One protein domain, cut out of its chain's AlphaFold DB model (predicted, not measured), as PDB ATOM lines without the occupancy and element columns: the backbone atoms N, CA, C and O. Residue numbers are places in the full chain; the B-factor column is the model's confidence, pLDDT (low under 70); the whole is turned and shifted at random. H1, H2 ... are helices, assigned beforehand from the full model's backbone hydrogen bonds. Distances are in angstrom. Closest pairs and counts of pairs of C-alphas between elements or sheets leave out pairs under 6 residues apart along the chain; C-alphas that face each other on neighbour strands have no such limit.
ATOM      1  N   GLU A  51      97.598 123.897 100.087       81.38
ATOM      2  CA  GLU A  51      96.231 124.407 100.219       81.38
ATOM      3  C   GLU A  51      95.933 125.510  99.192       81.38
ATOM      4  O   GLU A  51      94.920 125.459  98.493       81.38
ATOM      5  N   MET A  52      96.835 126.486  99.043       81.62
ATOM      6  CA  MET A  52      96.686 127.554  98.052       81.62
ATOM      7  C   MET A  52      96.660 127.015  96.617       81.62
ATOM      8  O   MET A  52      95.885 127.503  95.792       81.62
ATOM      9  N   LEU A  53      97.507 126.028  96.304       78.50
ATOM     10  CA  LEU A  53      97.508 125.364  95.002       78.50
ATOM     11  C   LEU A  53      96.187 124.629  94.776       78.50
ATOM     12  O   LEU A  53      95.564 124.814  93.733       78.50
ATOM     13  N   PHE A  54      95.716 123.868  95.761       81.31
ATOM     14  CA  PHE A  54      94.452 123.144  95.676       81.31
ATOM     15  C   PHE A  54      93.264 124.091  95.434       81.31
ATOM     16  O   PHE A  54      92.502 123.909  94.482       81.31
ATOM     17  N   GLN A  55      93.149 125.160  96.227       82.56
ATOM     18  CA  GLN A  55      92.059 126.135  96.117       82.56
ATOM     19  C   GLN A  55      92.060 126.908  94.793       82.56
ATOM     20  O   GLN A  55      91.006 127.357  94.353       82.56
ATOM     21  N   LYS A  56      93.217 127.074  94.144       82.25
ATOM     22  CA  LYS A  56      93.307 127.769  92.852       82.25
ATOM     23  C   LYS A  56      93.139 126.840  91.659       82.25
ATOM     24  O   LYS A  56      92.522 127.236  90.680       82.25
ATOM     25  N   VAL A  57      93.697 125.635  91.717       78.06
ATOM     26  CA  VAL A  57      93.784 124.748  90.553       78.06
ATOM     27  C   VAL A  57      92.486 123.975  90.333       78.06
ATOM     28  O   VAL A  57      91.989 123.935  89.210       78.06
ATOM     29  N   ILE A  58      91.885 123.416  91.388       80.00
ATOM     30  CA  ILE A  58      90.688 122.571  91.245       80.00
ATOM     31  C   ILE A  58      89.495 123.335  90.650       80.00
ATOM     32  O   ILE A  58      88.882 122.813  89.715       80.00
ATOM     33  N   PRO A  59      89.154 124.561  91.101       84.31
ATOM     34  CA  PRO A  59      88.039 125.300  90.508       84.31
ATOM     35  C   PRO A  59      88.262 125.641  89.033       84.31
ATOM     36  O   PRO A  59      87.320 125.569  88.248       84.31
ATOM     37  N   GLN A  60      89.502 125.955  88.641       83.00
ATOM     38  CA  GLN A  60      89.849 126.252  87.247       83.00
ATOM     39  C   GLN A  60      89.675 125.017  86.360       83.00
ATOM     40  O   GLN A  60      89.072 125.104  85.294       83.00
ATOM     41  N   MET A  61      90.116 123.845  86.827       77.69
ATOM     42  CA  MET A  61      89.898 122.587  86.106       77.69
ATOM     43  C   MET A  61      88.403 122.275  85.936       77.69
ATOM     44  O   MET A  61      87.986 121.904  84.841       77.69
ATOM     45  N   LYS A  62      87.583 122.471  86.983       79.56
ATOM     46  CA  LYS A  62      86.118 122.285  86.909       79.56
ATOM     47  C   LYS A  62      85.478 123.177  85.854       79.56
ATOM     48  O   LYS A  62      84.651 122.712  85.073       79.56
ATOM     49  N   GLU A  63      85.863 124.447  85.844       83.38
ATOM     50  CA  GLU A  63      85.320 125.435  84.919       83.38
ATOM     51  C   GLU A  63      85.702 125.118  83.468       83.38
ATOM     52  O   GLU A  63      84.835 125.092  82.598       83.38
ATOM     53  N   ILE A  64      86.963 124.757  83.214       79.50
ATOM     54  CA  ILE A  64      87.419 124.324  81.885       79.50
ATOM     55  C   ILE A  64      86.602 123.131  81.379       79.50
ATOM     56  O   ILE A  64      86.190 123.097  80.224       79.50
ATOM     57  N   ILE A  65      86.322 122.153  82.239       75.19
ATOM     58  CA  ILE A  65      85.567 120.954  81.850       75.19
ATOM     59  C   ILE A  65      84.115 121.276  81.546       75.19
ATOM     60  O   ILE A  65      83.548 120.737  80.592       75.19
ATOM     61  N   LYS A  66      83.513 122.166  82.333       79.25
ATOM     62  CA  LYS A  66      82.181 122.682  82.049       79.25
ATOM     63  C   LYS A  66      82.152 123.350  80.671       79.25
ATOM     64  O   LYS A  66      81.298 122.999  79.863       79.25
ATOM     65  N   GLN A  67      83.125 124.209  80.367       80.62
ATOM     66  CA  GLN A  67      83.235 124.872  79.063       80.62
ATOM     67  C   GLN A  67      83.452 123.876  77.914       80.62
ATOM     68  O   GLN A  67      82.771 123.965  76.897       80.62
ATOM     69  N   LEU A  68      84.330 122.880  78.084       76.44
ATOM     70  CA  LEU A  68      84.536 121.807  77.100       76.44
ATOM     71  C   LEU A  68      83.232 121.050  76.821       76.44
ATOM     72  O   LEU A  68      82.897 120.789  75.664       76.44
ATOM     73  N   THR A  69      82.478 120.744  77.880       74.12
ATOM     74  CA  THR A  69      81.175 120.075  77.798       74.12
ATOM     75  C   THR A  69      80.175 120.931  77.027       74.12
ATOM     76  O   THR A  69      79.593 120.459  76.054       74.12
ATOM     77  N   GLU A  70      80.018 122.203  77.389       76.81
ATOM     78  CA  GLU A  70      79.122 123.141  76.703       76.81
ATOM     79  C   GLU A  70      79.483 123.318  75.221       76.81
ATOM     80  O   GLU A  70      78.595 123.308  74.365       76.81
ATOM     81  N   LEU A  71      80.778 123.403  74.897       71.56
ATOM     82  CA  LEU A  71      81.270 123.490  73.521       71.56
ATOM     83  C   LEU A  71      80.940 122.242  72.707       71.56
ATOM     84  O   LEU A  71      80.488 122.367  71.575       71.56
ATOM     85  N   SER A  72      81.110 121.052  73.286       65.31
ATOM     86  CA  SER A  72      80.854 119.783  72.591       65.31
ATOM     87  C   SER A  72      79.385 119.572  72.207       65.31
ATOM     88  O   SER A  72      79.089 118.911  71.214       65.31
ATOM     89  N   PHE A  73      78.455 120.167  72.960       62.22
ATOM     90  CA  PHE A  73      77.026 120.148  72.641       62.22
ATOM     91  C   PHE A  73      76.618 121.247  71.656       62.22
ATOM     92  O   PHE A  73      75.530 121.187  71.072       62.22
ATOM     93  N   ASN A  74      77.473 122.246  71.444       60.94
ATOM     94  CA  ASN A  74      77.217 123.325  70.512       60.94
ATOM     95  C   ASN A  74      77.705 122.918  69.120       60.94
ATOM     96  O   ASN A  74      78.883 122.635  68.911       60.94
ATOM     97  N   LYS A  75      76.805 122.910  68.129       54.97
ATOM     98  CA  LYS A  75      77.137 122.439  66.774       54.97
ATOM     99  C   LYS A  75      78.350 123.161  66.179       54.97
ATOM    100  O   LYS A  75      79.026 122.558  65.372       54.97
ATOM    101  N   ASN A  76      78.671 124.388  66.580       55.34
ATOM    102  CA  ASN A  76      79.754 125.163  65.971       55.34
ATOM    103  C   ASN A  76      81.181 124.747  66.369       55.34
ATOM    104  O   ASN A  76      82.101 125.369  65.858       55.34
ATOM    105  N   ASN A  77      81.354 123.726  67.225       56.81
ATOM    106  CA  ASN A  77      82.603 122.999  67.514       56.81
ATOM    107  C   ASN A  77      83.897 123.780  67.191       56.81
ATOM    108  O   ASN A  77      84.635 123.449  66.263       56.81
ATOM    109  N   ASP A  78      84.141 124.857  67.943       67.00
ATOM    110  CA  ASP A  78      85.330 125.687  67.768       67.00
ATOM    111  C   ASP A  78      86.558 124.939  68.296       67.00
ATOM    112  O   ASP A  78      86.873 124.960  69.490       67.00
ATOM    113  N   ALA A  79      87.242 124.257  67.380       67.44
ATOM    114  CA  ALA A  79      88.422 123.457  67.663       67.44
ATOM    115  C   ALA A  79      89.574 124.279  68.269       67.44
ATOM    116  O   ALA A  79      90.381 123.731  69.025       67.44
ATOM    117  N   SER A  80      89.625 125.591  68.008       69.12
ATOM    118  CA  SER A  80      90.639 126.478  68.580       69.12
ATOM    119  C   SER A  80      90.404 126.698  70.075       69.12
ATOM    120  O   SER A  80      91.308 126.477  70.884       69.12
ATOM    121  N   THR A  81      89.165 127.007  70.464       73.38
ATOM    122  CA  THR A  81      88.769 127.105  71.874       73.38
ATOM    123  C   THR A  81      88.926 125.754  72.574       73.38
ATOM    124  O   THR A  81      89.441 125.689  73.689       73.38
ATOM    125  N   TRP A  82      88.572 124.657  71.900       75.38
ATOM    126  CA  TRP A  82      88.763 123.303  72.423       75.38
ATOM    127  C   TRP A  82      90.234 122.986  72.722       75.38
ATOM    128  O   TRP A  82      90.564 122.493  73.802       75.38
ATOM    129  N   SER A  83      91.120 123.334  71.790       75.00
ATOM    130  CA  SER A  83      92.567 123.151  71.917       75.00
ATOM    131  C   SER A  83      93.139 123.917  73.109       75.00
ATOM    132  O   SER A  83      93.839 123.337  73.939       75.00
ATOM    133  N   ILE A  84      92.775 125.197  73.248       78.00
ATOM    134  CA  ILE A  84      93.226 126.052  74.355       78.00
ATOM    135  C   ILE A  84      92.790 125.474  75.703       78.00
ATOM    136  O   ILE A  84      93.593 125.379  76.632       78.00
ATOM    137  N   LEU A  85      91.526 125.068  75.815       79.00
ATOM    138  CA  LEU A  85      90.966 124.548  77.058       79.00
ATOM    139  C   LEU A  85      91.634 123.238  77.491       79.00
ATOM    140  O   LEU A  85      91.955 123.070  78.666       79.00
ATOM    141  N   ILE A  86      91.909 122.327  76.557       77.75
ATOM    142  CA  ILE A  86      92.618 121.077  76.853       77.75
ATOM    143  C   ILE A  86      94.069 121.323  77.284       77.75
ATOM    144  O   ILE A  86      94.537 120.703  78.241       77.75
ATOM    145  N   GLU A  87      94.787 122.228  76.617       75.50
ATOM    146  CA  GLU A  87      96.163 122.565  76.997       75.50
ATOM    147  C   GLU A  87      96.217 123.239  78.376       75.50
ATOM    148  O   GLU A  87      97.062 122.897  79.210       75.50
ATOM    149  N   GLN A  88      95.274 124.141  78.665       80.06
ATOM    150  CA  GLN A  88      95.119 124.732  79.995       80.06
ATOM    151  C   GLN A  88      94.829 123.662  81.049       80.06
ATOM    152  O   GLN A  88      95.443 123.672  82.118       80.06
ATOM    153  N   LEU A  89      93.948 122.706  80.744       78.81
ATOM    154  CA  LEU A  89      93.644 121.594  81.639       78.81
ATOM    155  C   LEU A  89      94.907 120.781  81.960       78.81
ATOM    156  O   LEU A  89      95.170 120.504  83.132       78.81
ATOM    157  N   ALA A  90      95.719 120.455  80.947       76.50
ATOM    158  CA  ALA A  90      96.990 119.745  81.114       76.50
ATOM    159  C   ALA A  90      97.989 120.537  81.969       76.50
ATOM    160  O   ALA A  90      98.621 119.982  82.873       76.50
ATOM    161  N   ALA A  91      98.095 121.849  81.751       76.19
ATOM    162  CA  ALA A  91      98.938 122.723  82.561       76.19
ATOM    163  C   ALA A  91      98.498 122.732  84.035       76.19
ATOM    164  O   ALA A  91      99.330 122.568  84.930       76.19
ATOM    165  N   PHE A  92      97.195 122.853  84.299       78.19
ATOM    166  CA  PHE A  92      96.647 122.799  85.653       78.19
ATOM    167  C   PHE A  92      96.868 121.437  86.317       78.19
ATOM    168  O   PHE A  92      97.297 121.388  87.471       78.19
ATOM    169  N   HIS A  93      96.691 120.338  85.584       77.75
ATOM    170  CA  HIS A  93      97.027 118.998  86.065       77.75
ATOM    171  C   HIS A  93      98.506 118.891  86.474       77.75
ATOM    172  O   HIS A  93      98.813 118.443  87.580       77.75
ATOM    173  N   ASN A  94      99.422 119.382  85.634       72.56
ATOM    174  CA  ASN A  94     100.865 119.387  85.903       72.56
ATOM    175  C   ASN A  94     101.260 120.261  87.110       72.56
ATOM    176  O   ASN A  94     102.318 120.058  87.714       72.56
ATOM    177  N   ILE A  95     100.426 121.232  87.485       72.25
ATOM    178  CA  ILE A  95     100.587 122.003  88.722       72.25
ATOM    179  C   ILE A  95     100.045 121.205  89.913       72.25
ATOM    180  O   ILE A  95     100.736 121.079  90.921       72.25
ATOM    181  N   ALA A  96      98.848 120.626  89.802       71.31
ATOM    182  CA  ALA A  96      98.211 119.892  90.893       71.31
ATOM    183  C   ALA A  96      98.975 118.625  91.315       71.31
ATOM    184  O   ALA A  96      98.974 118.287  92.496       71.31
ATOM    185  N   ILE A  97      99.711 117.962  90.413       71.62
ATOM    186  CA  ILE A  97     100.576 116.824  90.790       71.62
ATOM    187  C   ILE A  97     101.716 117.207  91.747       71.62
ATOM    188  O   ILE A  97     102.311 116.322  92.362       71.62
ATOM    189  N   LYS A  98     102.030 118.505  91.880       72.19
ATOM    190  CA  LYS A  98     103.047 119.009  92.814       72.19
ATOM    191  C   LYS A  98     102.526 119.135  94.248       72.19
ATOM    192  O   LYS A  98     103.336 119.347  95.145       72.19
ATOM    193  N   ILE A  99     101.215 118.987  94.464       72.38
ATOM    194  CA  ILE A  99     100.604 118.987  95.795       72.38
ATOM    195  C   ILE A  99     101.114 117.767  96.564       72.38
ATOM    196  O   ILE A  99     100.845 116.615  96.207       72.38
ATOM    197  N   SER A 100     101.883 118.030  97.619       73.56
ATOM    198  CA  SER A 100     102.542 116.991  98.417       73.56
ATOM    199  C   SER A 100     101.681 116.473  99.571       73.56
ATOM    200  O   SER A 100     101.851 115.335 100.015       73.56
ATOM    201  N   ASN A 101     100.732 117.285 100.033       78.62
ATOM    202  CA  ASN A 101      99.774 116.947 101.070       78.62
ATOM    203  C   ASN A 101      98.871 115.793 100.615       78.62
ATOM    204  O   ASN A 101      98.183 115.877  99.597       78.62
ATOM    205  N   PHE A 102      98.862 114.720 101.403       71.12
ATOM    206  CA  PHE A 102      98.133 113.494 101.100       71.12
ATOM    207  C   PHE A 102      96.617 113.697 100.973       71.12
ATOM    208  O   PHE A 102      96.017 113.166 100.043       71.12
ATOM    209  N   GLU A 103      96.006 114.477 101.863       72.00
ATOM    210  CA  GLU A 103      94.557 114.707 101.881       72.00
ATOM    211  C   GLU A 103      94.115 115.502 100.647       72.00
ATOM    212  O   GLU A 103      93.232 115.071  99.902       72.00
ATOM    213  N   PHE A 104      94.809 116.603 100.347       71.25
ATOM    214  CA  PHE A 104      94.549 117.378  99.130       71.25
ATOM    215  C   PHE A 104      94.826 116.574  97.861       71.25
ATOM    216  O   PHE A 104      94.101 116.705  96.876       71.25
ATOM    217  N   ARG A 105      95.829 115.690  97.881       67.25
ATOM    218  CA  ARG A 105      96.119 114.800  96.755       67.25
ATOM    219  C   ARG A 105      95.019 113.762  96.541       67.25
ATOM    220  O   ARG A 105      94.677 113.498  95.393       67.25
ATOM    221  N   GLN A 106      94.433 113.211  97.605       65.06
ATOM    222  CA  GLN A 106      93.286 112.308  97.483       65.06
ATOM    223  C   GLN A 106      92.067 113.016  96.891       65.06
ATOM    224  O   GLN A 106      91.477 112.508  95.938       65.06
ATOM    225  N   LEU A 107      91.730 114.203  97.399       66.50
ATOM    226  CA  LEU A 107      90.630 115.006  96.860       66.50
ATOM    227  C   LEU A 107      90.865 115.351  95.387       66.50
ATOM    228  O   LEU A 107      89.971 115.197  94.560       66.50
ATOM    229  N   TYR A 108      92.092 115.734  95.037       69.25
ATOM    230  CA  TYR A 108      92.476 115.978  93.654       69.25
ATOM    231  C   TYR A 108      92.289 114.742  92.765       69.25
ATOM    232  O   TYR A 108      91.738 114.864  91.678       69.25
ATOM    233  N   CYS A 109      92.703 113.554  93.213       69.50
ATOM    234  CA  CYS A 109      92.521 112.319  92.448       69.50
ATOM    235  C   CYS A 109      91.042 111.986  92.197       69.50
ATOM    236  O   CYS A 109      90.710 111.499  91.117       69.50
ATOM    237  N   VAL A 110      90.155 112.257  93.160       68.00
ATOM    238  CA  VAL A 110      88.703 112.069  92.990       68.00
ATOM    239  C   VAL A 110      88.161 113.002  91.911       68.00
ATOM    240  O   VAL A 110      87.467 112.552  90.999       68.00
ATOM    241  N   GLU A 111      88.523 114.283  91.981       69.56
ATOM    242  CA  GLU A 111      88.125 115.287  90.990       69.56
ATOM    243  C   GLU A 111      88.667 114.931  89.602       69.56
ATOM    244  O   GLU A 111      87.918 114.875  88.630       69.56
ATOM    245  N   LEU A 112      89.946 114.562  89.521       69.94
ATOM    246  CA  LEU A 112      90.605 114.121  88.296       69.94
ATOM    247  C   LEU A 112      89.904 112.912  87.662       69.94
ATOM    248  O   LEU A 112      89.757 112.871  86.448       69.94
ATOM    249  N   ASN A 113      89.417 111.956  88.455       67.19
ATOM    250  CA  ASN A 113      88.671 110.814  87.927       67.19
ATOM    251  C   ASN A 113      87.324 111.229  87.315       67.19
ATOM    252  O   ASN A 113      86.980 110.800  86.213       67.19
ATOM    253  N   ALA A 114      86.570 112.088  88.009       65.38
ATOM    254  CA  ALA A 114      85.313 112.625  87.493       65.38
ATOM    255  C   ALA A 114      85.535 113.401  86.183       65.38
ATOM    256  O   ALA A 114      84.760 113.276  85.234       65.38
ATOM    257  N   PHE A 115      86.639 114.141  86.111       71.44
ATOM    258  CA  PHE A 115      87.060 114.889  84.933       71.44
ATOM    259  C   PHE A 115      87.420 113.989  83.766       71.44
ATOM    260  O   PHE A 115      86.899 114.176  82.669       71.44
ATOM    261  N   SER A 116      88.272 112.994  83.993       68.88
ATOM    262  CA  SER A 116      88.688 112.104  82.920       68.88
ATOM    263  C   SER A 116      87.532 111.230  82.420       68.88
ATOM    264  O   SER A 116      87.461 110.961  81.222       68.88
ATOM    265  N   LEU A 117      86.568 110.874  83.284       68.31
ATOM    266  CA  LEU A 117      85.305 110.247  82.874       68.31
ATOM    267  C   LEU A 117      84.478 111.176  81.976       68.31
ATOM    268  O   LEU A 117      83.955 110.741  80.950       68.31
ATOM    269  N   GLY A 118      84.348 112.446  82.369       68.25
ATOM    270  CA  GLY A 118      83.658 113.469  81.588       68.25
ATOM    271  C   GLY A 118      84.289 113.649  80.210       68.25
ATOM    272  O   GLY A 118      83.587 113.566  79.206       68.25
ATOM    273  N   LEU A 119      85.617 113.787  80.157       71.88
ATOM    274  CA  LEU A 119      86.380 113.904  78.915       71.88
ATOM    275  C   LEU A 119      86.222 112.662  78.029       71.88
ATOM    276  O   LEU A 119      85.989 112.798  76.834       71.88
ATOM    277  N   TYR A 120      86.290 111.456  78.600       72.62
ATOM    278  CA  TYR A 120      86.060 110.213  77.859       72.62
ATOM    279  C   TYR A 120      84.659 110.166  77.238       72.62
ATOM    280  O   TYR A 120      84.514 109.886  76.049       72.62
ATOM    281  N   ASN A 121      83.624 110.463  78.031       68.50
ATOM    282  CA  ASN A 121      82.240 110.471  77.554       68.50
ATOM    283  C   ASN A 121      82.023 111.518  76.463       68.50
ATOM    284  O   ASN A 121      81.289 111.271  75.509       68.50
ATOM    285  N   LEU A 122      82.668 112.669  76.600       70.19
ATOM    286  CA  LEU A 122      82.620 113.733  75.619       70.19
ATOM    287  C   LEU A 122      83.291 113.290  74.314       70.19
ATOM    288  O   LEU A 122      82.655 113.340  73.266       70.19
ATOM    289  N   MET A 123      84.521 112.773  74.378       72.75
ATOM    290  CA  MET A 123      85.250 112.273  73.210       72.75
ATOM    291  C   MET A 123      84.505 111.143  72.491       72.75
ATOM    292  O   MET A 123      84.504 111.095  71.270       72.75
ATOM    293  N   LYS A 124      83.808 110.266  73.224       69.38
ATOM    294  CA  LYS A 124      82.968 109.213  72.629       69.38
ATOM    295  C   LYS A 124      81.844 109.770  71.744       69.38
ATOM    296  O   LYS A 124      81.407 109.099  70.811       69.38
ATOM    297  N   ASN A 125      81.354 110.964  72.067       67.62
ATOM    298  CA  ASN A 125      80.259 111.625  71.360       67.62
ATOM    299  C   ASN A 125      80.753 112.678  70.357       67.62
ATOM    300  O   ASN A 125      79.932 113.284  69.668       67.62
ATOM    301  N   ILE A 126      82.065 112.920  70.296       68.69
ATOM    302  CA  ILE A 126      82.668 113.830  69.332       68.69
ATOM    303  C   ILE A 126      82.621 113.205  67.941       68.69
ATOM    304  O   ILE A 126      82.794 112.003  67.750       68.69
ATOM    305  N   ASP A 127      82.379 114.078  66.977       65.75
ATOM    306  CA  ASP A 127      82.273 113.759  65.571       65.75
ATOM    307  C   ASP A 127      83.621 113.967  64.856       65.75
ATOM    308  O   ASP A 127      84.068 115.105  64.701       65.75
ATOM    309  N   ASP A 128      84.257 112.873  64.428       68.31
ATOM    310  CA  ASP A 128      85.648 112.801  63.962       68.31
ATOM    311  C   ASP A 128      85.971 113.826  62.864       68.31
ATOM    312  O   ASP A 128      86.901 114.624  62.982       68.31
ATOM    313  N   TYR A 129      85.183 113.841  61.786       70.56
ATOM    314  CA  TYR A 129      85.483 114.652  60.605       70.56
ATOM    315  C   TYR A 129      85.237 116.135  60.845       70.56
ATOM    316  O   TYR A 129      85.983 116.992  60.365       70.56
ATOM    317  N   ARG A 130      84.209 116.449  61.630       72.94
ATOM    318  CA  ARG A 130      83.930 117.833  61.992       72.94
ATOM    319  C   ARG A 130      84.939 118.363  63.003       72.94
ATOM    320  O   ARG A 130      85.372 119.503  62.894       72.94
ATOM    321  N   PHE A 131      85.293 117.557  63.992       72.25
ATOM    322  CA  PHE A 131      86.122 117.984  65.109       72.25
ATOM    323  C   PHE A 131      87.605 118.045  64.745       72.25
ATOM    324  O   PHE A 131      88.246 119.072  64.958       72.25
ATOM    325  N   PHE A 132      88.146 116.986  64.140       72.31
ATOM    326  CA  PHE A 132      89.568 116.923  63.815       72.31
ATOM    327  C   PHE A 132      89.923 117.681  62.527       72.31
ATOM    328  O   PHE A 132      91.009 118.257  62.426       72.31
ATOM    329  N   TYR A 133      88.998 117.728  61.562       71.00
ATOM    330  CA  TYR A 133      89.250 118.293  60.230       71.00
ATOM    331  C   TYR A 133      88.365 119.496  59.887       71.00
ATOM    332  O   TYR A 133      88.544 120.085  58.830       71.00
ATOM    333  N   GLY A 134      87.412 119.892  60.736       69.88
ATOM    334  CA  GLY A 134      86.564 121.063  60.470       69.88
ATOM    335  C   GLY A 134      85.556 120.882  59.329       69.88
ATOM    336  O   GLY A 134      84.986 121.868  58.866       69.88
ATOM    337  N   ILE A 135      85.322 119.651  58.859       73.50
ATOM    338  CA  ILE A 135      84.458 119.400  57.698       73.50
ATOM    339  C   ILE A 135      82.994 119.416  58.137       73.50
ATOM    340  O   ILE A 135      82.491 118.497  58.789       73.50
ATOM    341  N   GLU A 136      82.272 120.465  57.756       75.00
ATOM    342  CA  GLU A 136      80.835 120.548  58.001       75.00
ATOM    343  C   GLU A 136      80.041 119.612  57.078       75.00
ATOM    344  O   GLU A 136      80.391 119.402  55.921       75.00
ATOM    345  N   ASN A 137      78.919 119.070  57.573       74.75
ATOM    346  CA  ASN A 137      78.007 118.198  56.810       74.75
ATOM    347  C   ASN A 137      78.662 116.952  56.178       74.75
ATOM    348  O   ASN A 137      78.114 116.388  55.229       74.75
ATOM    349  N   TYR A 138      79.790 116.499  56.728       71.00
ATOM    350  CA  TYR A 138      80.611 115.402  56.210       71.00
ATOM    351  C   TYR A 138      79.830 114.084  55.991       71.00
ATOM    352  O   TYR A 138      80.143 113.311  55.095       71.00
ATOM    353  N   GLN A 139      78.734 113.874  56.727       78.44
ATOM    354  CA  GLN A 139      77.794 112.750  56.568       78.44
ATOM    355  C   GLN A 139      77.197 112.624  55.153       78.44
ATOM    356  O   GLN A 139      76.670 111.573  54.800       78.44
ATOM    357  N   LYS A 140      77.235 113.696  54.349       80.12
ATOM    358  CA  LYS A 140      76.758 113.713  52.955       80.12
ATOM    359  C   LYS A 140      77.830 113.315  51.940       80.12
ATOM    360  O   LYS A 140      77.516 113.188  50.758       80.12
ATOM    361  N   TYR A 141      79.078 113.177  52.372       76.69
ATOM    362  CA  TYR A 141      80.208 112.860  51.512       76.69
ATOM    363  C   TYR A 141      80.518 111.366  51.574       76.69
ATOM    364  O   TYR A 141      80.394 110.728  52.619       76.69
ATOM    365  N   ASP A 142      80.928 110.801  50.440       77.62
ATOM    366  CA  ASP A 142      81.506 109.462  50.436       77.62
ATOM    367  C   ASP A 142      82.904 109.475  51.086       77.62
ATOM    368  O   ASP A 142      83.533 110.526  51.248       77.62
ATOM    369  N   GLY A 143      83.420 108.298  51.451       68.31
ATOM    370  CA  GLY A 143      84.722 108.184  52.120       68.31
ATOM    371  C   GLY A 143      85.896 108.759  51.316       68.31
ATOM    372  O   GLY A 143      86.880 109.211  51.896       68.31
ATOM    373  N   LYS A 144      85.802 108.802  49.980       72.38
ATOM    374  CA  LYS A 144      86.864 109.333  49.114       72.38
ATOM    375  C   LYS A 144      86.855 110.861  49.102       72.38
ATOM    376  O   LYS A 144      87.918 111.478  49.130       72.38
ATOM    377  N   ILE A 145      85.671 111.466  49.073       74.56
ATOM    378  CA  ILE A 145      85.473 112.912  49.185       74.56
ATOM    379  C   ILE A 145      85.900 113.369  50.576       74.56
ATOM    380  O   ILE A 145      86.676 114.311  50.674       74.56
ATOM    381  N   LEU A 146      85.502 112.655  51.633       70.44
ATOM    382  CA  LEU A 146      85.949 112.929  53.001       70.44
ATOM    383  C   LEU A 146      87.467 112.922  53.128       70.44
ATOM    384  O   LEU A 146      88.047 113.843  53.703       70.44
ATOM    385  N   HIS A 147      88.120 111.922  52.540       68.12
ATOM    386  CA  HIS A 147      89.571 111.845  52.564       68.12
ATOM    387  C   HIS A 147      90.244 112.971  51.760       68.12
ATOM    388  O   HIS A 147      91.318 113.445  52.113       68.12
ATOM    389  N   ASN A 148      89.624 113.440  50.678       69.00
ATOM    390  CA  ASN A 148      90.152 114.568  49.912       69.00
ATOM    391  C   ASN A 148      89.904 115.923  50.584       69.00
ATOM    392  O   ASN A 148      90.754 116.801  50.478       69.00
ATOM    393  N   GLU A 149      88.766 116.110  51.249       68.94
ATOM    394  CA  GLU A 149      88.447 117.343  51.975       68.94
ATOM    395  C   GLU A 149      89.278 117.464  53.260       68.94
ATOM    396  O   GLU A 149      89.852 118.518  53.517       68.94
ATOM    397  N   SER A 150      89.475 116.365  53.996       68.38
ATOM    398  CA  SER A 150      90.361 116.328  55.176       68.38
ATOM    399  C   SER A 150      91.802 116.713  54.850       68.38
ATOM    400  O   SER A 150      92.446 117.376  55.654       68.38
ATOM    401  N   ARG A 151      92.294 116.382  53.650       65.50
ATOM    402  CA  ARG A 151      93.624 116.800  53.171       65.50
ATOM    403  C   ARG A 151      93.753 118.302  52.912       65.50
ATOM    404  O   ARG A 151      94.871 118.800  52.864       65.50
ATOM    405  N   LYS A 152      92.647 119.010  52.669       66.56
ATOM    406  CA  LYS A 152      92.649 120.458  52.388       66.56
ATOM    407  C   LYS A 152      92.514 121.287  53.658       66.56
ATOM    408  O   LYS A 152      92.942 122.438  53.691       66.56
ATOM    409  N   CYS A 153      91.899 120.716  54.686       61.81
ATOM    410  CA  CYS A 153      91.752 121.352  55.977       61.81
ATOM    411  C   CYS A 153      93.035 121.145  56.784       61.81
ATOM    412  O   CYS A 153      93.313 120.050  57.269       61.81
ATOM    413  N   LEU A 154      93.822 122.215  56.938       55.06
ATOM    414  CA  LEU A 154      94.865 122.273  57.960       55.06
ATOM    415  C   LEU A 154      94.208 121.927  59.297       55.06
ATOM    416  O   LEU A 154      93.334 122.642  59.772       55.06
ATOM    417  N   CYS A 155      94.595 120.774  59.822       59.00
ATOM    418  CA  CYS A 155      94.218 120.202  61.103       59.00
ATOM    419  C   CYS A 155      93.712 121.223  62.128       59.00
ATOM    420  O   CYS A 155      94.469 122.074  62.593       59.00
ATOM    421  N   ASN A 156      92.438 121.098  62.502       65.31
ATOM    422  CA  ASN A 156      91.775 122.038  63.407       65.31
ATOM    423  C   ASN A 156      92.246 121.882  64.867       65.31
ATOM    424  O   ASN A 156      92.030 122.765  65.694       65.31
ATOM    425  N   ILE A 157      92.902 120.759  65.172       66.81
ATOM    426  CA  ILE A 157      93.477 120.436  66.476       66.81
ATOM    427  C   ILE A 157      94.964 120.144  66.313       66.81
ATOM    428  O   ILE A 157      95.373 119.446  65.390       66.81
ATOM    429  N   SER A 158      95.788 120.685  67.210       66.00
ATOM    430  CA  SER A 158      97.232 120.460  67.163       66.00
ATOM    431  C   SER A 158      97.599 119.058  67.686       66.00
ATOM    432  O   SER A 158      96.943 118.536  68.594       66.00
ATOM    433  N   PRO A 159      98.697 118.446  67.208       64.56
ATOM    434  CA  PRO A 159      99.201 117.193  67.775       64.56
ATOM    435  C   PRO A 159      99.500 117.276  69.284       64.56
ATOM    436  O   PRO A 159      99.349 116.290  70.004       64.56
ATOM    437  N   ASN A 160      99.878 118.457  69.784       65.50
ATOM    438  CA  ASN A 160     100.105 118.695  71.211       65.50
ATOM    439  C   ASN A 160      98.817 118.518  72.028       65.50
ATOM    440  O   ASN A 160      98.818 117.840  73.055       65.50
ATOM    441  N   VAL A 161      97.699 119.046  71.526       71.88
ATOM    442  CA  VAL A 161      96.375 118.892  72.144       71.88
ATOM    443  C   VAL A 161      95.989 117.419  72.219       71.88
ATOM    444  O   VAL A 161      95.483 116.975  73.246       71.88
ATOM    445  N   ILE A 162      96.289 116.630  71.184       71.00
ATOM    446  CA  ILE A 162      96.063 115.178  71.212       71.00
ATOM    447  C   ILE A 162      96.887 114.518  72.316       71.00
ATOM    448  O   ILE A 162      96.342 113.735  73.092       71.00
ATOM    449  N   GLY A 163      98.164 114.882  72.452       66.00
ATOM    450  CA  GLY A 163      99.004 114.442  73.568       66.00
ATOM    451  C   GLY A 163      98.388 114.762  74.937       66.00
ATOM    452  O   GLY A 163      98.339 113.897  75.814       66.00
ATOM    453  N   CYS A 164      97.841 115.967  75.106       71.00
ATOM    454  CA  CYS A 164      97.142 116.372  76.325       71.00
ATOM    455  C   CYS A 164      95.871 115.546  76.582       71.00
ATOM    456  O   CYS A 164      95.673 115.078  77.703       71.00
ATOM    457  N   ILE A 165      95.025 115.307  75.572       75.00
ATOM    458  CA  ILE A 165      93.819 114.471  75.727       75.00
ATOM    459  C   ILE A 165      94.211 113.063  76.190       75.00
ATOM    460  O   ILE A 165      93.609 112.504  77.110       75.00
ATOM    461  N   LEU A 166      95.260 112.505  75.591       70.00
ATOM    462  CA  LEU A 166      95.750 111.172  75.914       70.00
ATOM    463  C   LEU A 166      96.308 111.067  77.327       70.00
ATOM    464  O   LEU A 166      96.042 110.072  77.999       70.00
ATOM    465  N   GLN A 167      97.013 112.096  77.804       69.69
ATOM    466  CA  GLN A 167      97.468 112.170  79.192       69.69
ATOM    467  C   GLN A 167      96.292 111.946  80.158       69.69
ATOM    468  O   GLN A 167      96.391 111.132  81.078       69.69
ATOM    469  N   PHE A 168      95.150 112.598  79.921       69.56
ATOM    470  CA  PHE A 168      93.967 112.464  80.775       69.56
ATOM    471  C   PHE A 168      93.222 111.142  80.607       69.56
ATOM    472  O   PHE A 168      92.767 110.579  81.606       69.56
ATOM    473  N   LEU A 169      93.107 110.623  79.383       67.12
ATOM    474  CA  LEU A 169      92.501 109.311  79.139       67.12
ATOM    475  C   LEU A 169      93.325 108.174  79.759       67.12
ATOM    476  O   LEU A 169      92.767 107.204  80.271       67.12
ATOM    477  N   PHE A 170      94.649 108.308  79.788       64.19
ATOM    478  CA  PHE A 170      95.520 107.346  80.451       64.19
ATOM    479  C   PHE A 170      95.324 107.348  81.973       64.19
ATOM    480  O   PHE A 170      95.189 106.293  82.593       64.19
ATOM    481  N   ILE A 171      95.227 108.539  82.570       59.66
ATOM    482  CA  ILE A 171      94.942 108.705  83.998       59.66
ATOM    483  C   ILE A 171      93.580 108.097  84.366       59.66
ATOM    484  O   ILE A 171      93.484 107.405  85.379       59.66
ATOM    485  N   PHE A 172      92.552 108.283  83.531       54.78
ATOM    486  CA  PHE A 172      91.229 107.678  83.726       54.78
ATOM    487  C   PHE A 172      91.297 106.159  83.921       54.78
ATOM    488  O   PHE A 172      90.713 105.608  84.854       54.78
ATOM    489  N   ASN A 173      92.057 105.482  83.059       48.75
ATOM    490  CA  ASN A 173      92.201 104.031  83.102       48.75
ATOM    491  C   ASN A 173      93.071 103.551  84.274       48.75
ATOM    492  O   ASN A 173      92.905 102.426  84.739       48.75
ATOM    493  N   GLY A 174      93.979 104.394  84.773       40.84
ATOM    494  CA  GLY A 174      94.779 104.113  85.969       40.84
ATOM    495  C   GLY A 174      94.000 104.241  87.283       40.84
ATOM    496  O   GLY A 174      94.291 103.523  88.236       40.84
ATOM    497  N   VAL A 175      92.996 105.127  87.343       39.84
ATOM    498  CA  VAL A 175      92.201 105.383  88.563       39.84
ATOM    499  C   VAL A 175      90.977 104.460  88.665       39.84
ATOM    500  O   VAL A 175      90.513 104.151  89.762       39.84
ATOM    501  N   ARG A 176      90.479 103.943  87.538       40.53
ATOM    502  CA  ARG A 176      89.306 103.063  87.478       40.53
ATOM    503  C   ARG A 176      89.662 101.579  87.643       40.53
ATOM    504  O   ARG A 176      89.307 100.804  86.779       40.53
ATOM    505  N   GLY A 177      90.369 101.176  88.702       34.72
ATOM    506  CA  GLY A 177      90.446  99.777  89.196       34.72
ATOM    507  C   GLY A 177      90.915  98.639  88.260       34.72
ATOM    508  O   GLY A 177      91.150  97.541  88.746       34.72
TER     509      GLY A 177
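Overview. This is residues 51 to 177 of the 236 residues of an uncharacterized protein of Legionella longbeachae serogroup 1 (strain NSW150) (UniProt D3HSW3). Long helices H1, H2 and H3 run lengthwise, H6 crosses H2 and H3, and H4 and H5 extend one end. The printed part, all helix, has 127 residues with named helices H1 to H6. It is only just compact, close to loose, with radius of gyration of the C-alphas 16.5 A and spans of 54, 28 and 23 A.

Arrangement. H1, residues 51 to 73, and H2, residues 79 to 96, form a helical hairpin. H3, residues 102 to 125, touches H1; their closest C-alphas, 54 and 104, are 6.7 A apart. H6, residues 159 to 175, touches H3 at a steep tilt of 61 degrees. A short link joins H4, residues 128 to 133, to H5, residues 143 to 150. Every O i to N i+4 pair is within hydrogen-bond range in H2 to H6, 17 of 19 in H1.

Along the chain. H1, 33.9 A long, begins at C-alpha 51 (96.231, 124.407, 100.219); H6 ends at C-alpha 175 (92.201, 105.383, 88.563).

Size, cuts and confidence. No link is long; 56 residues are under pLDDT 70.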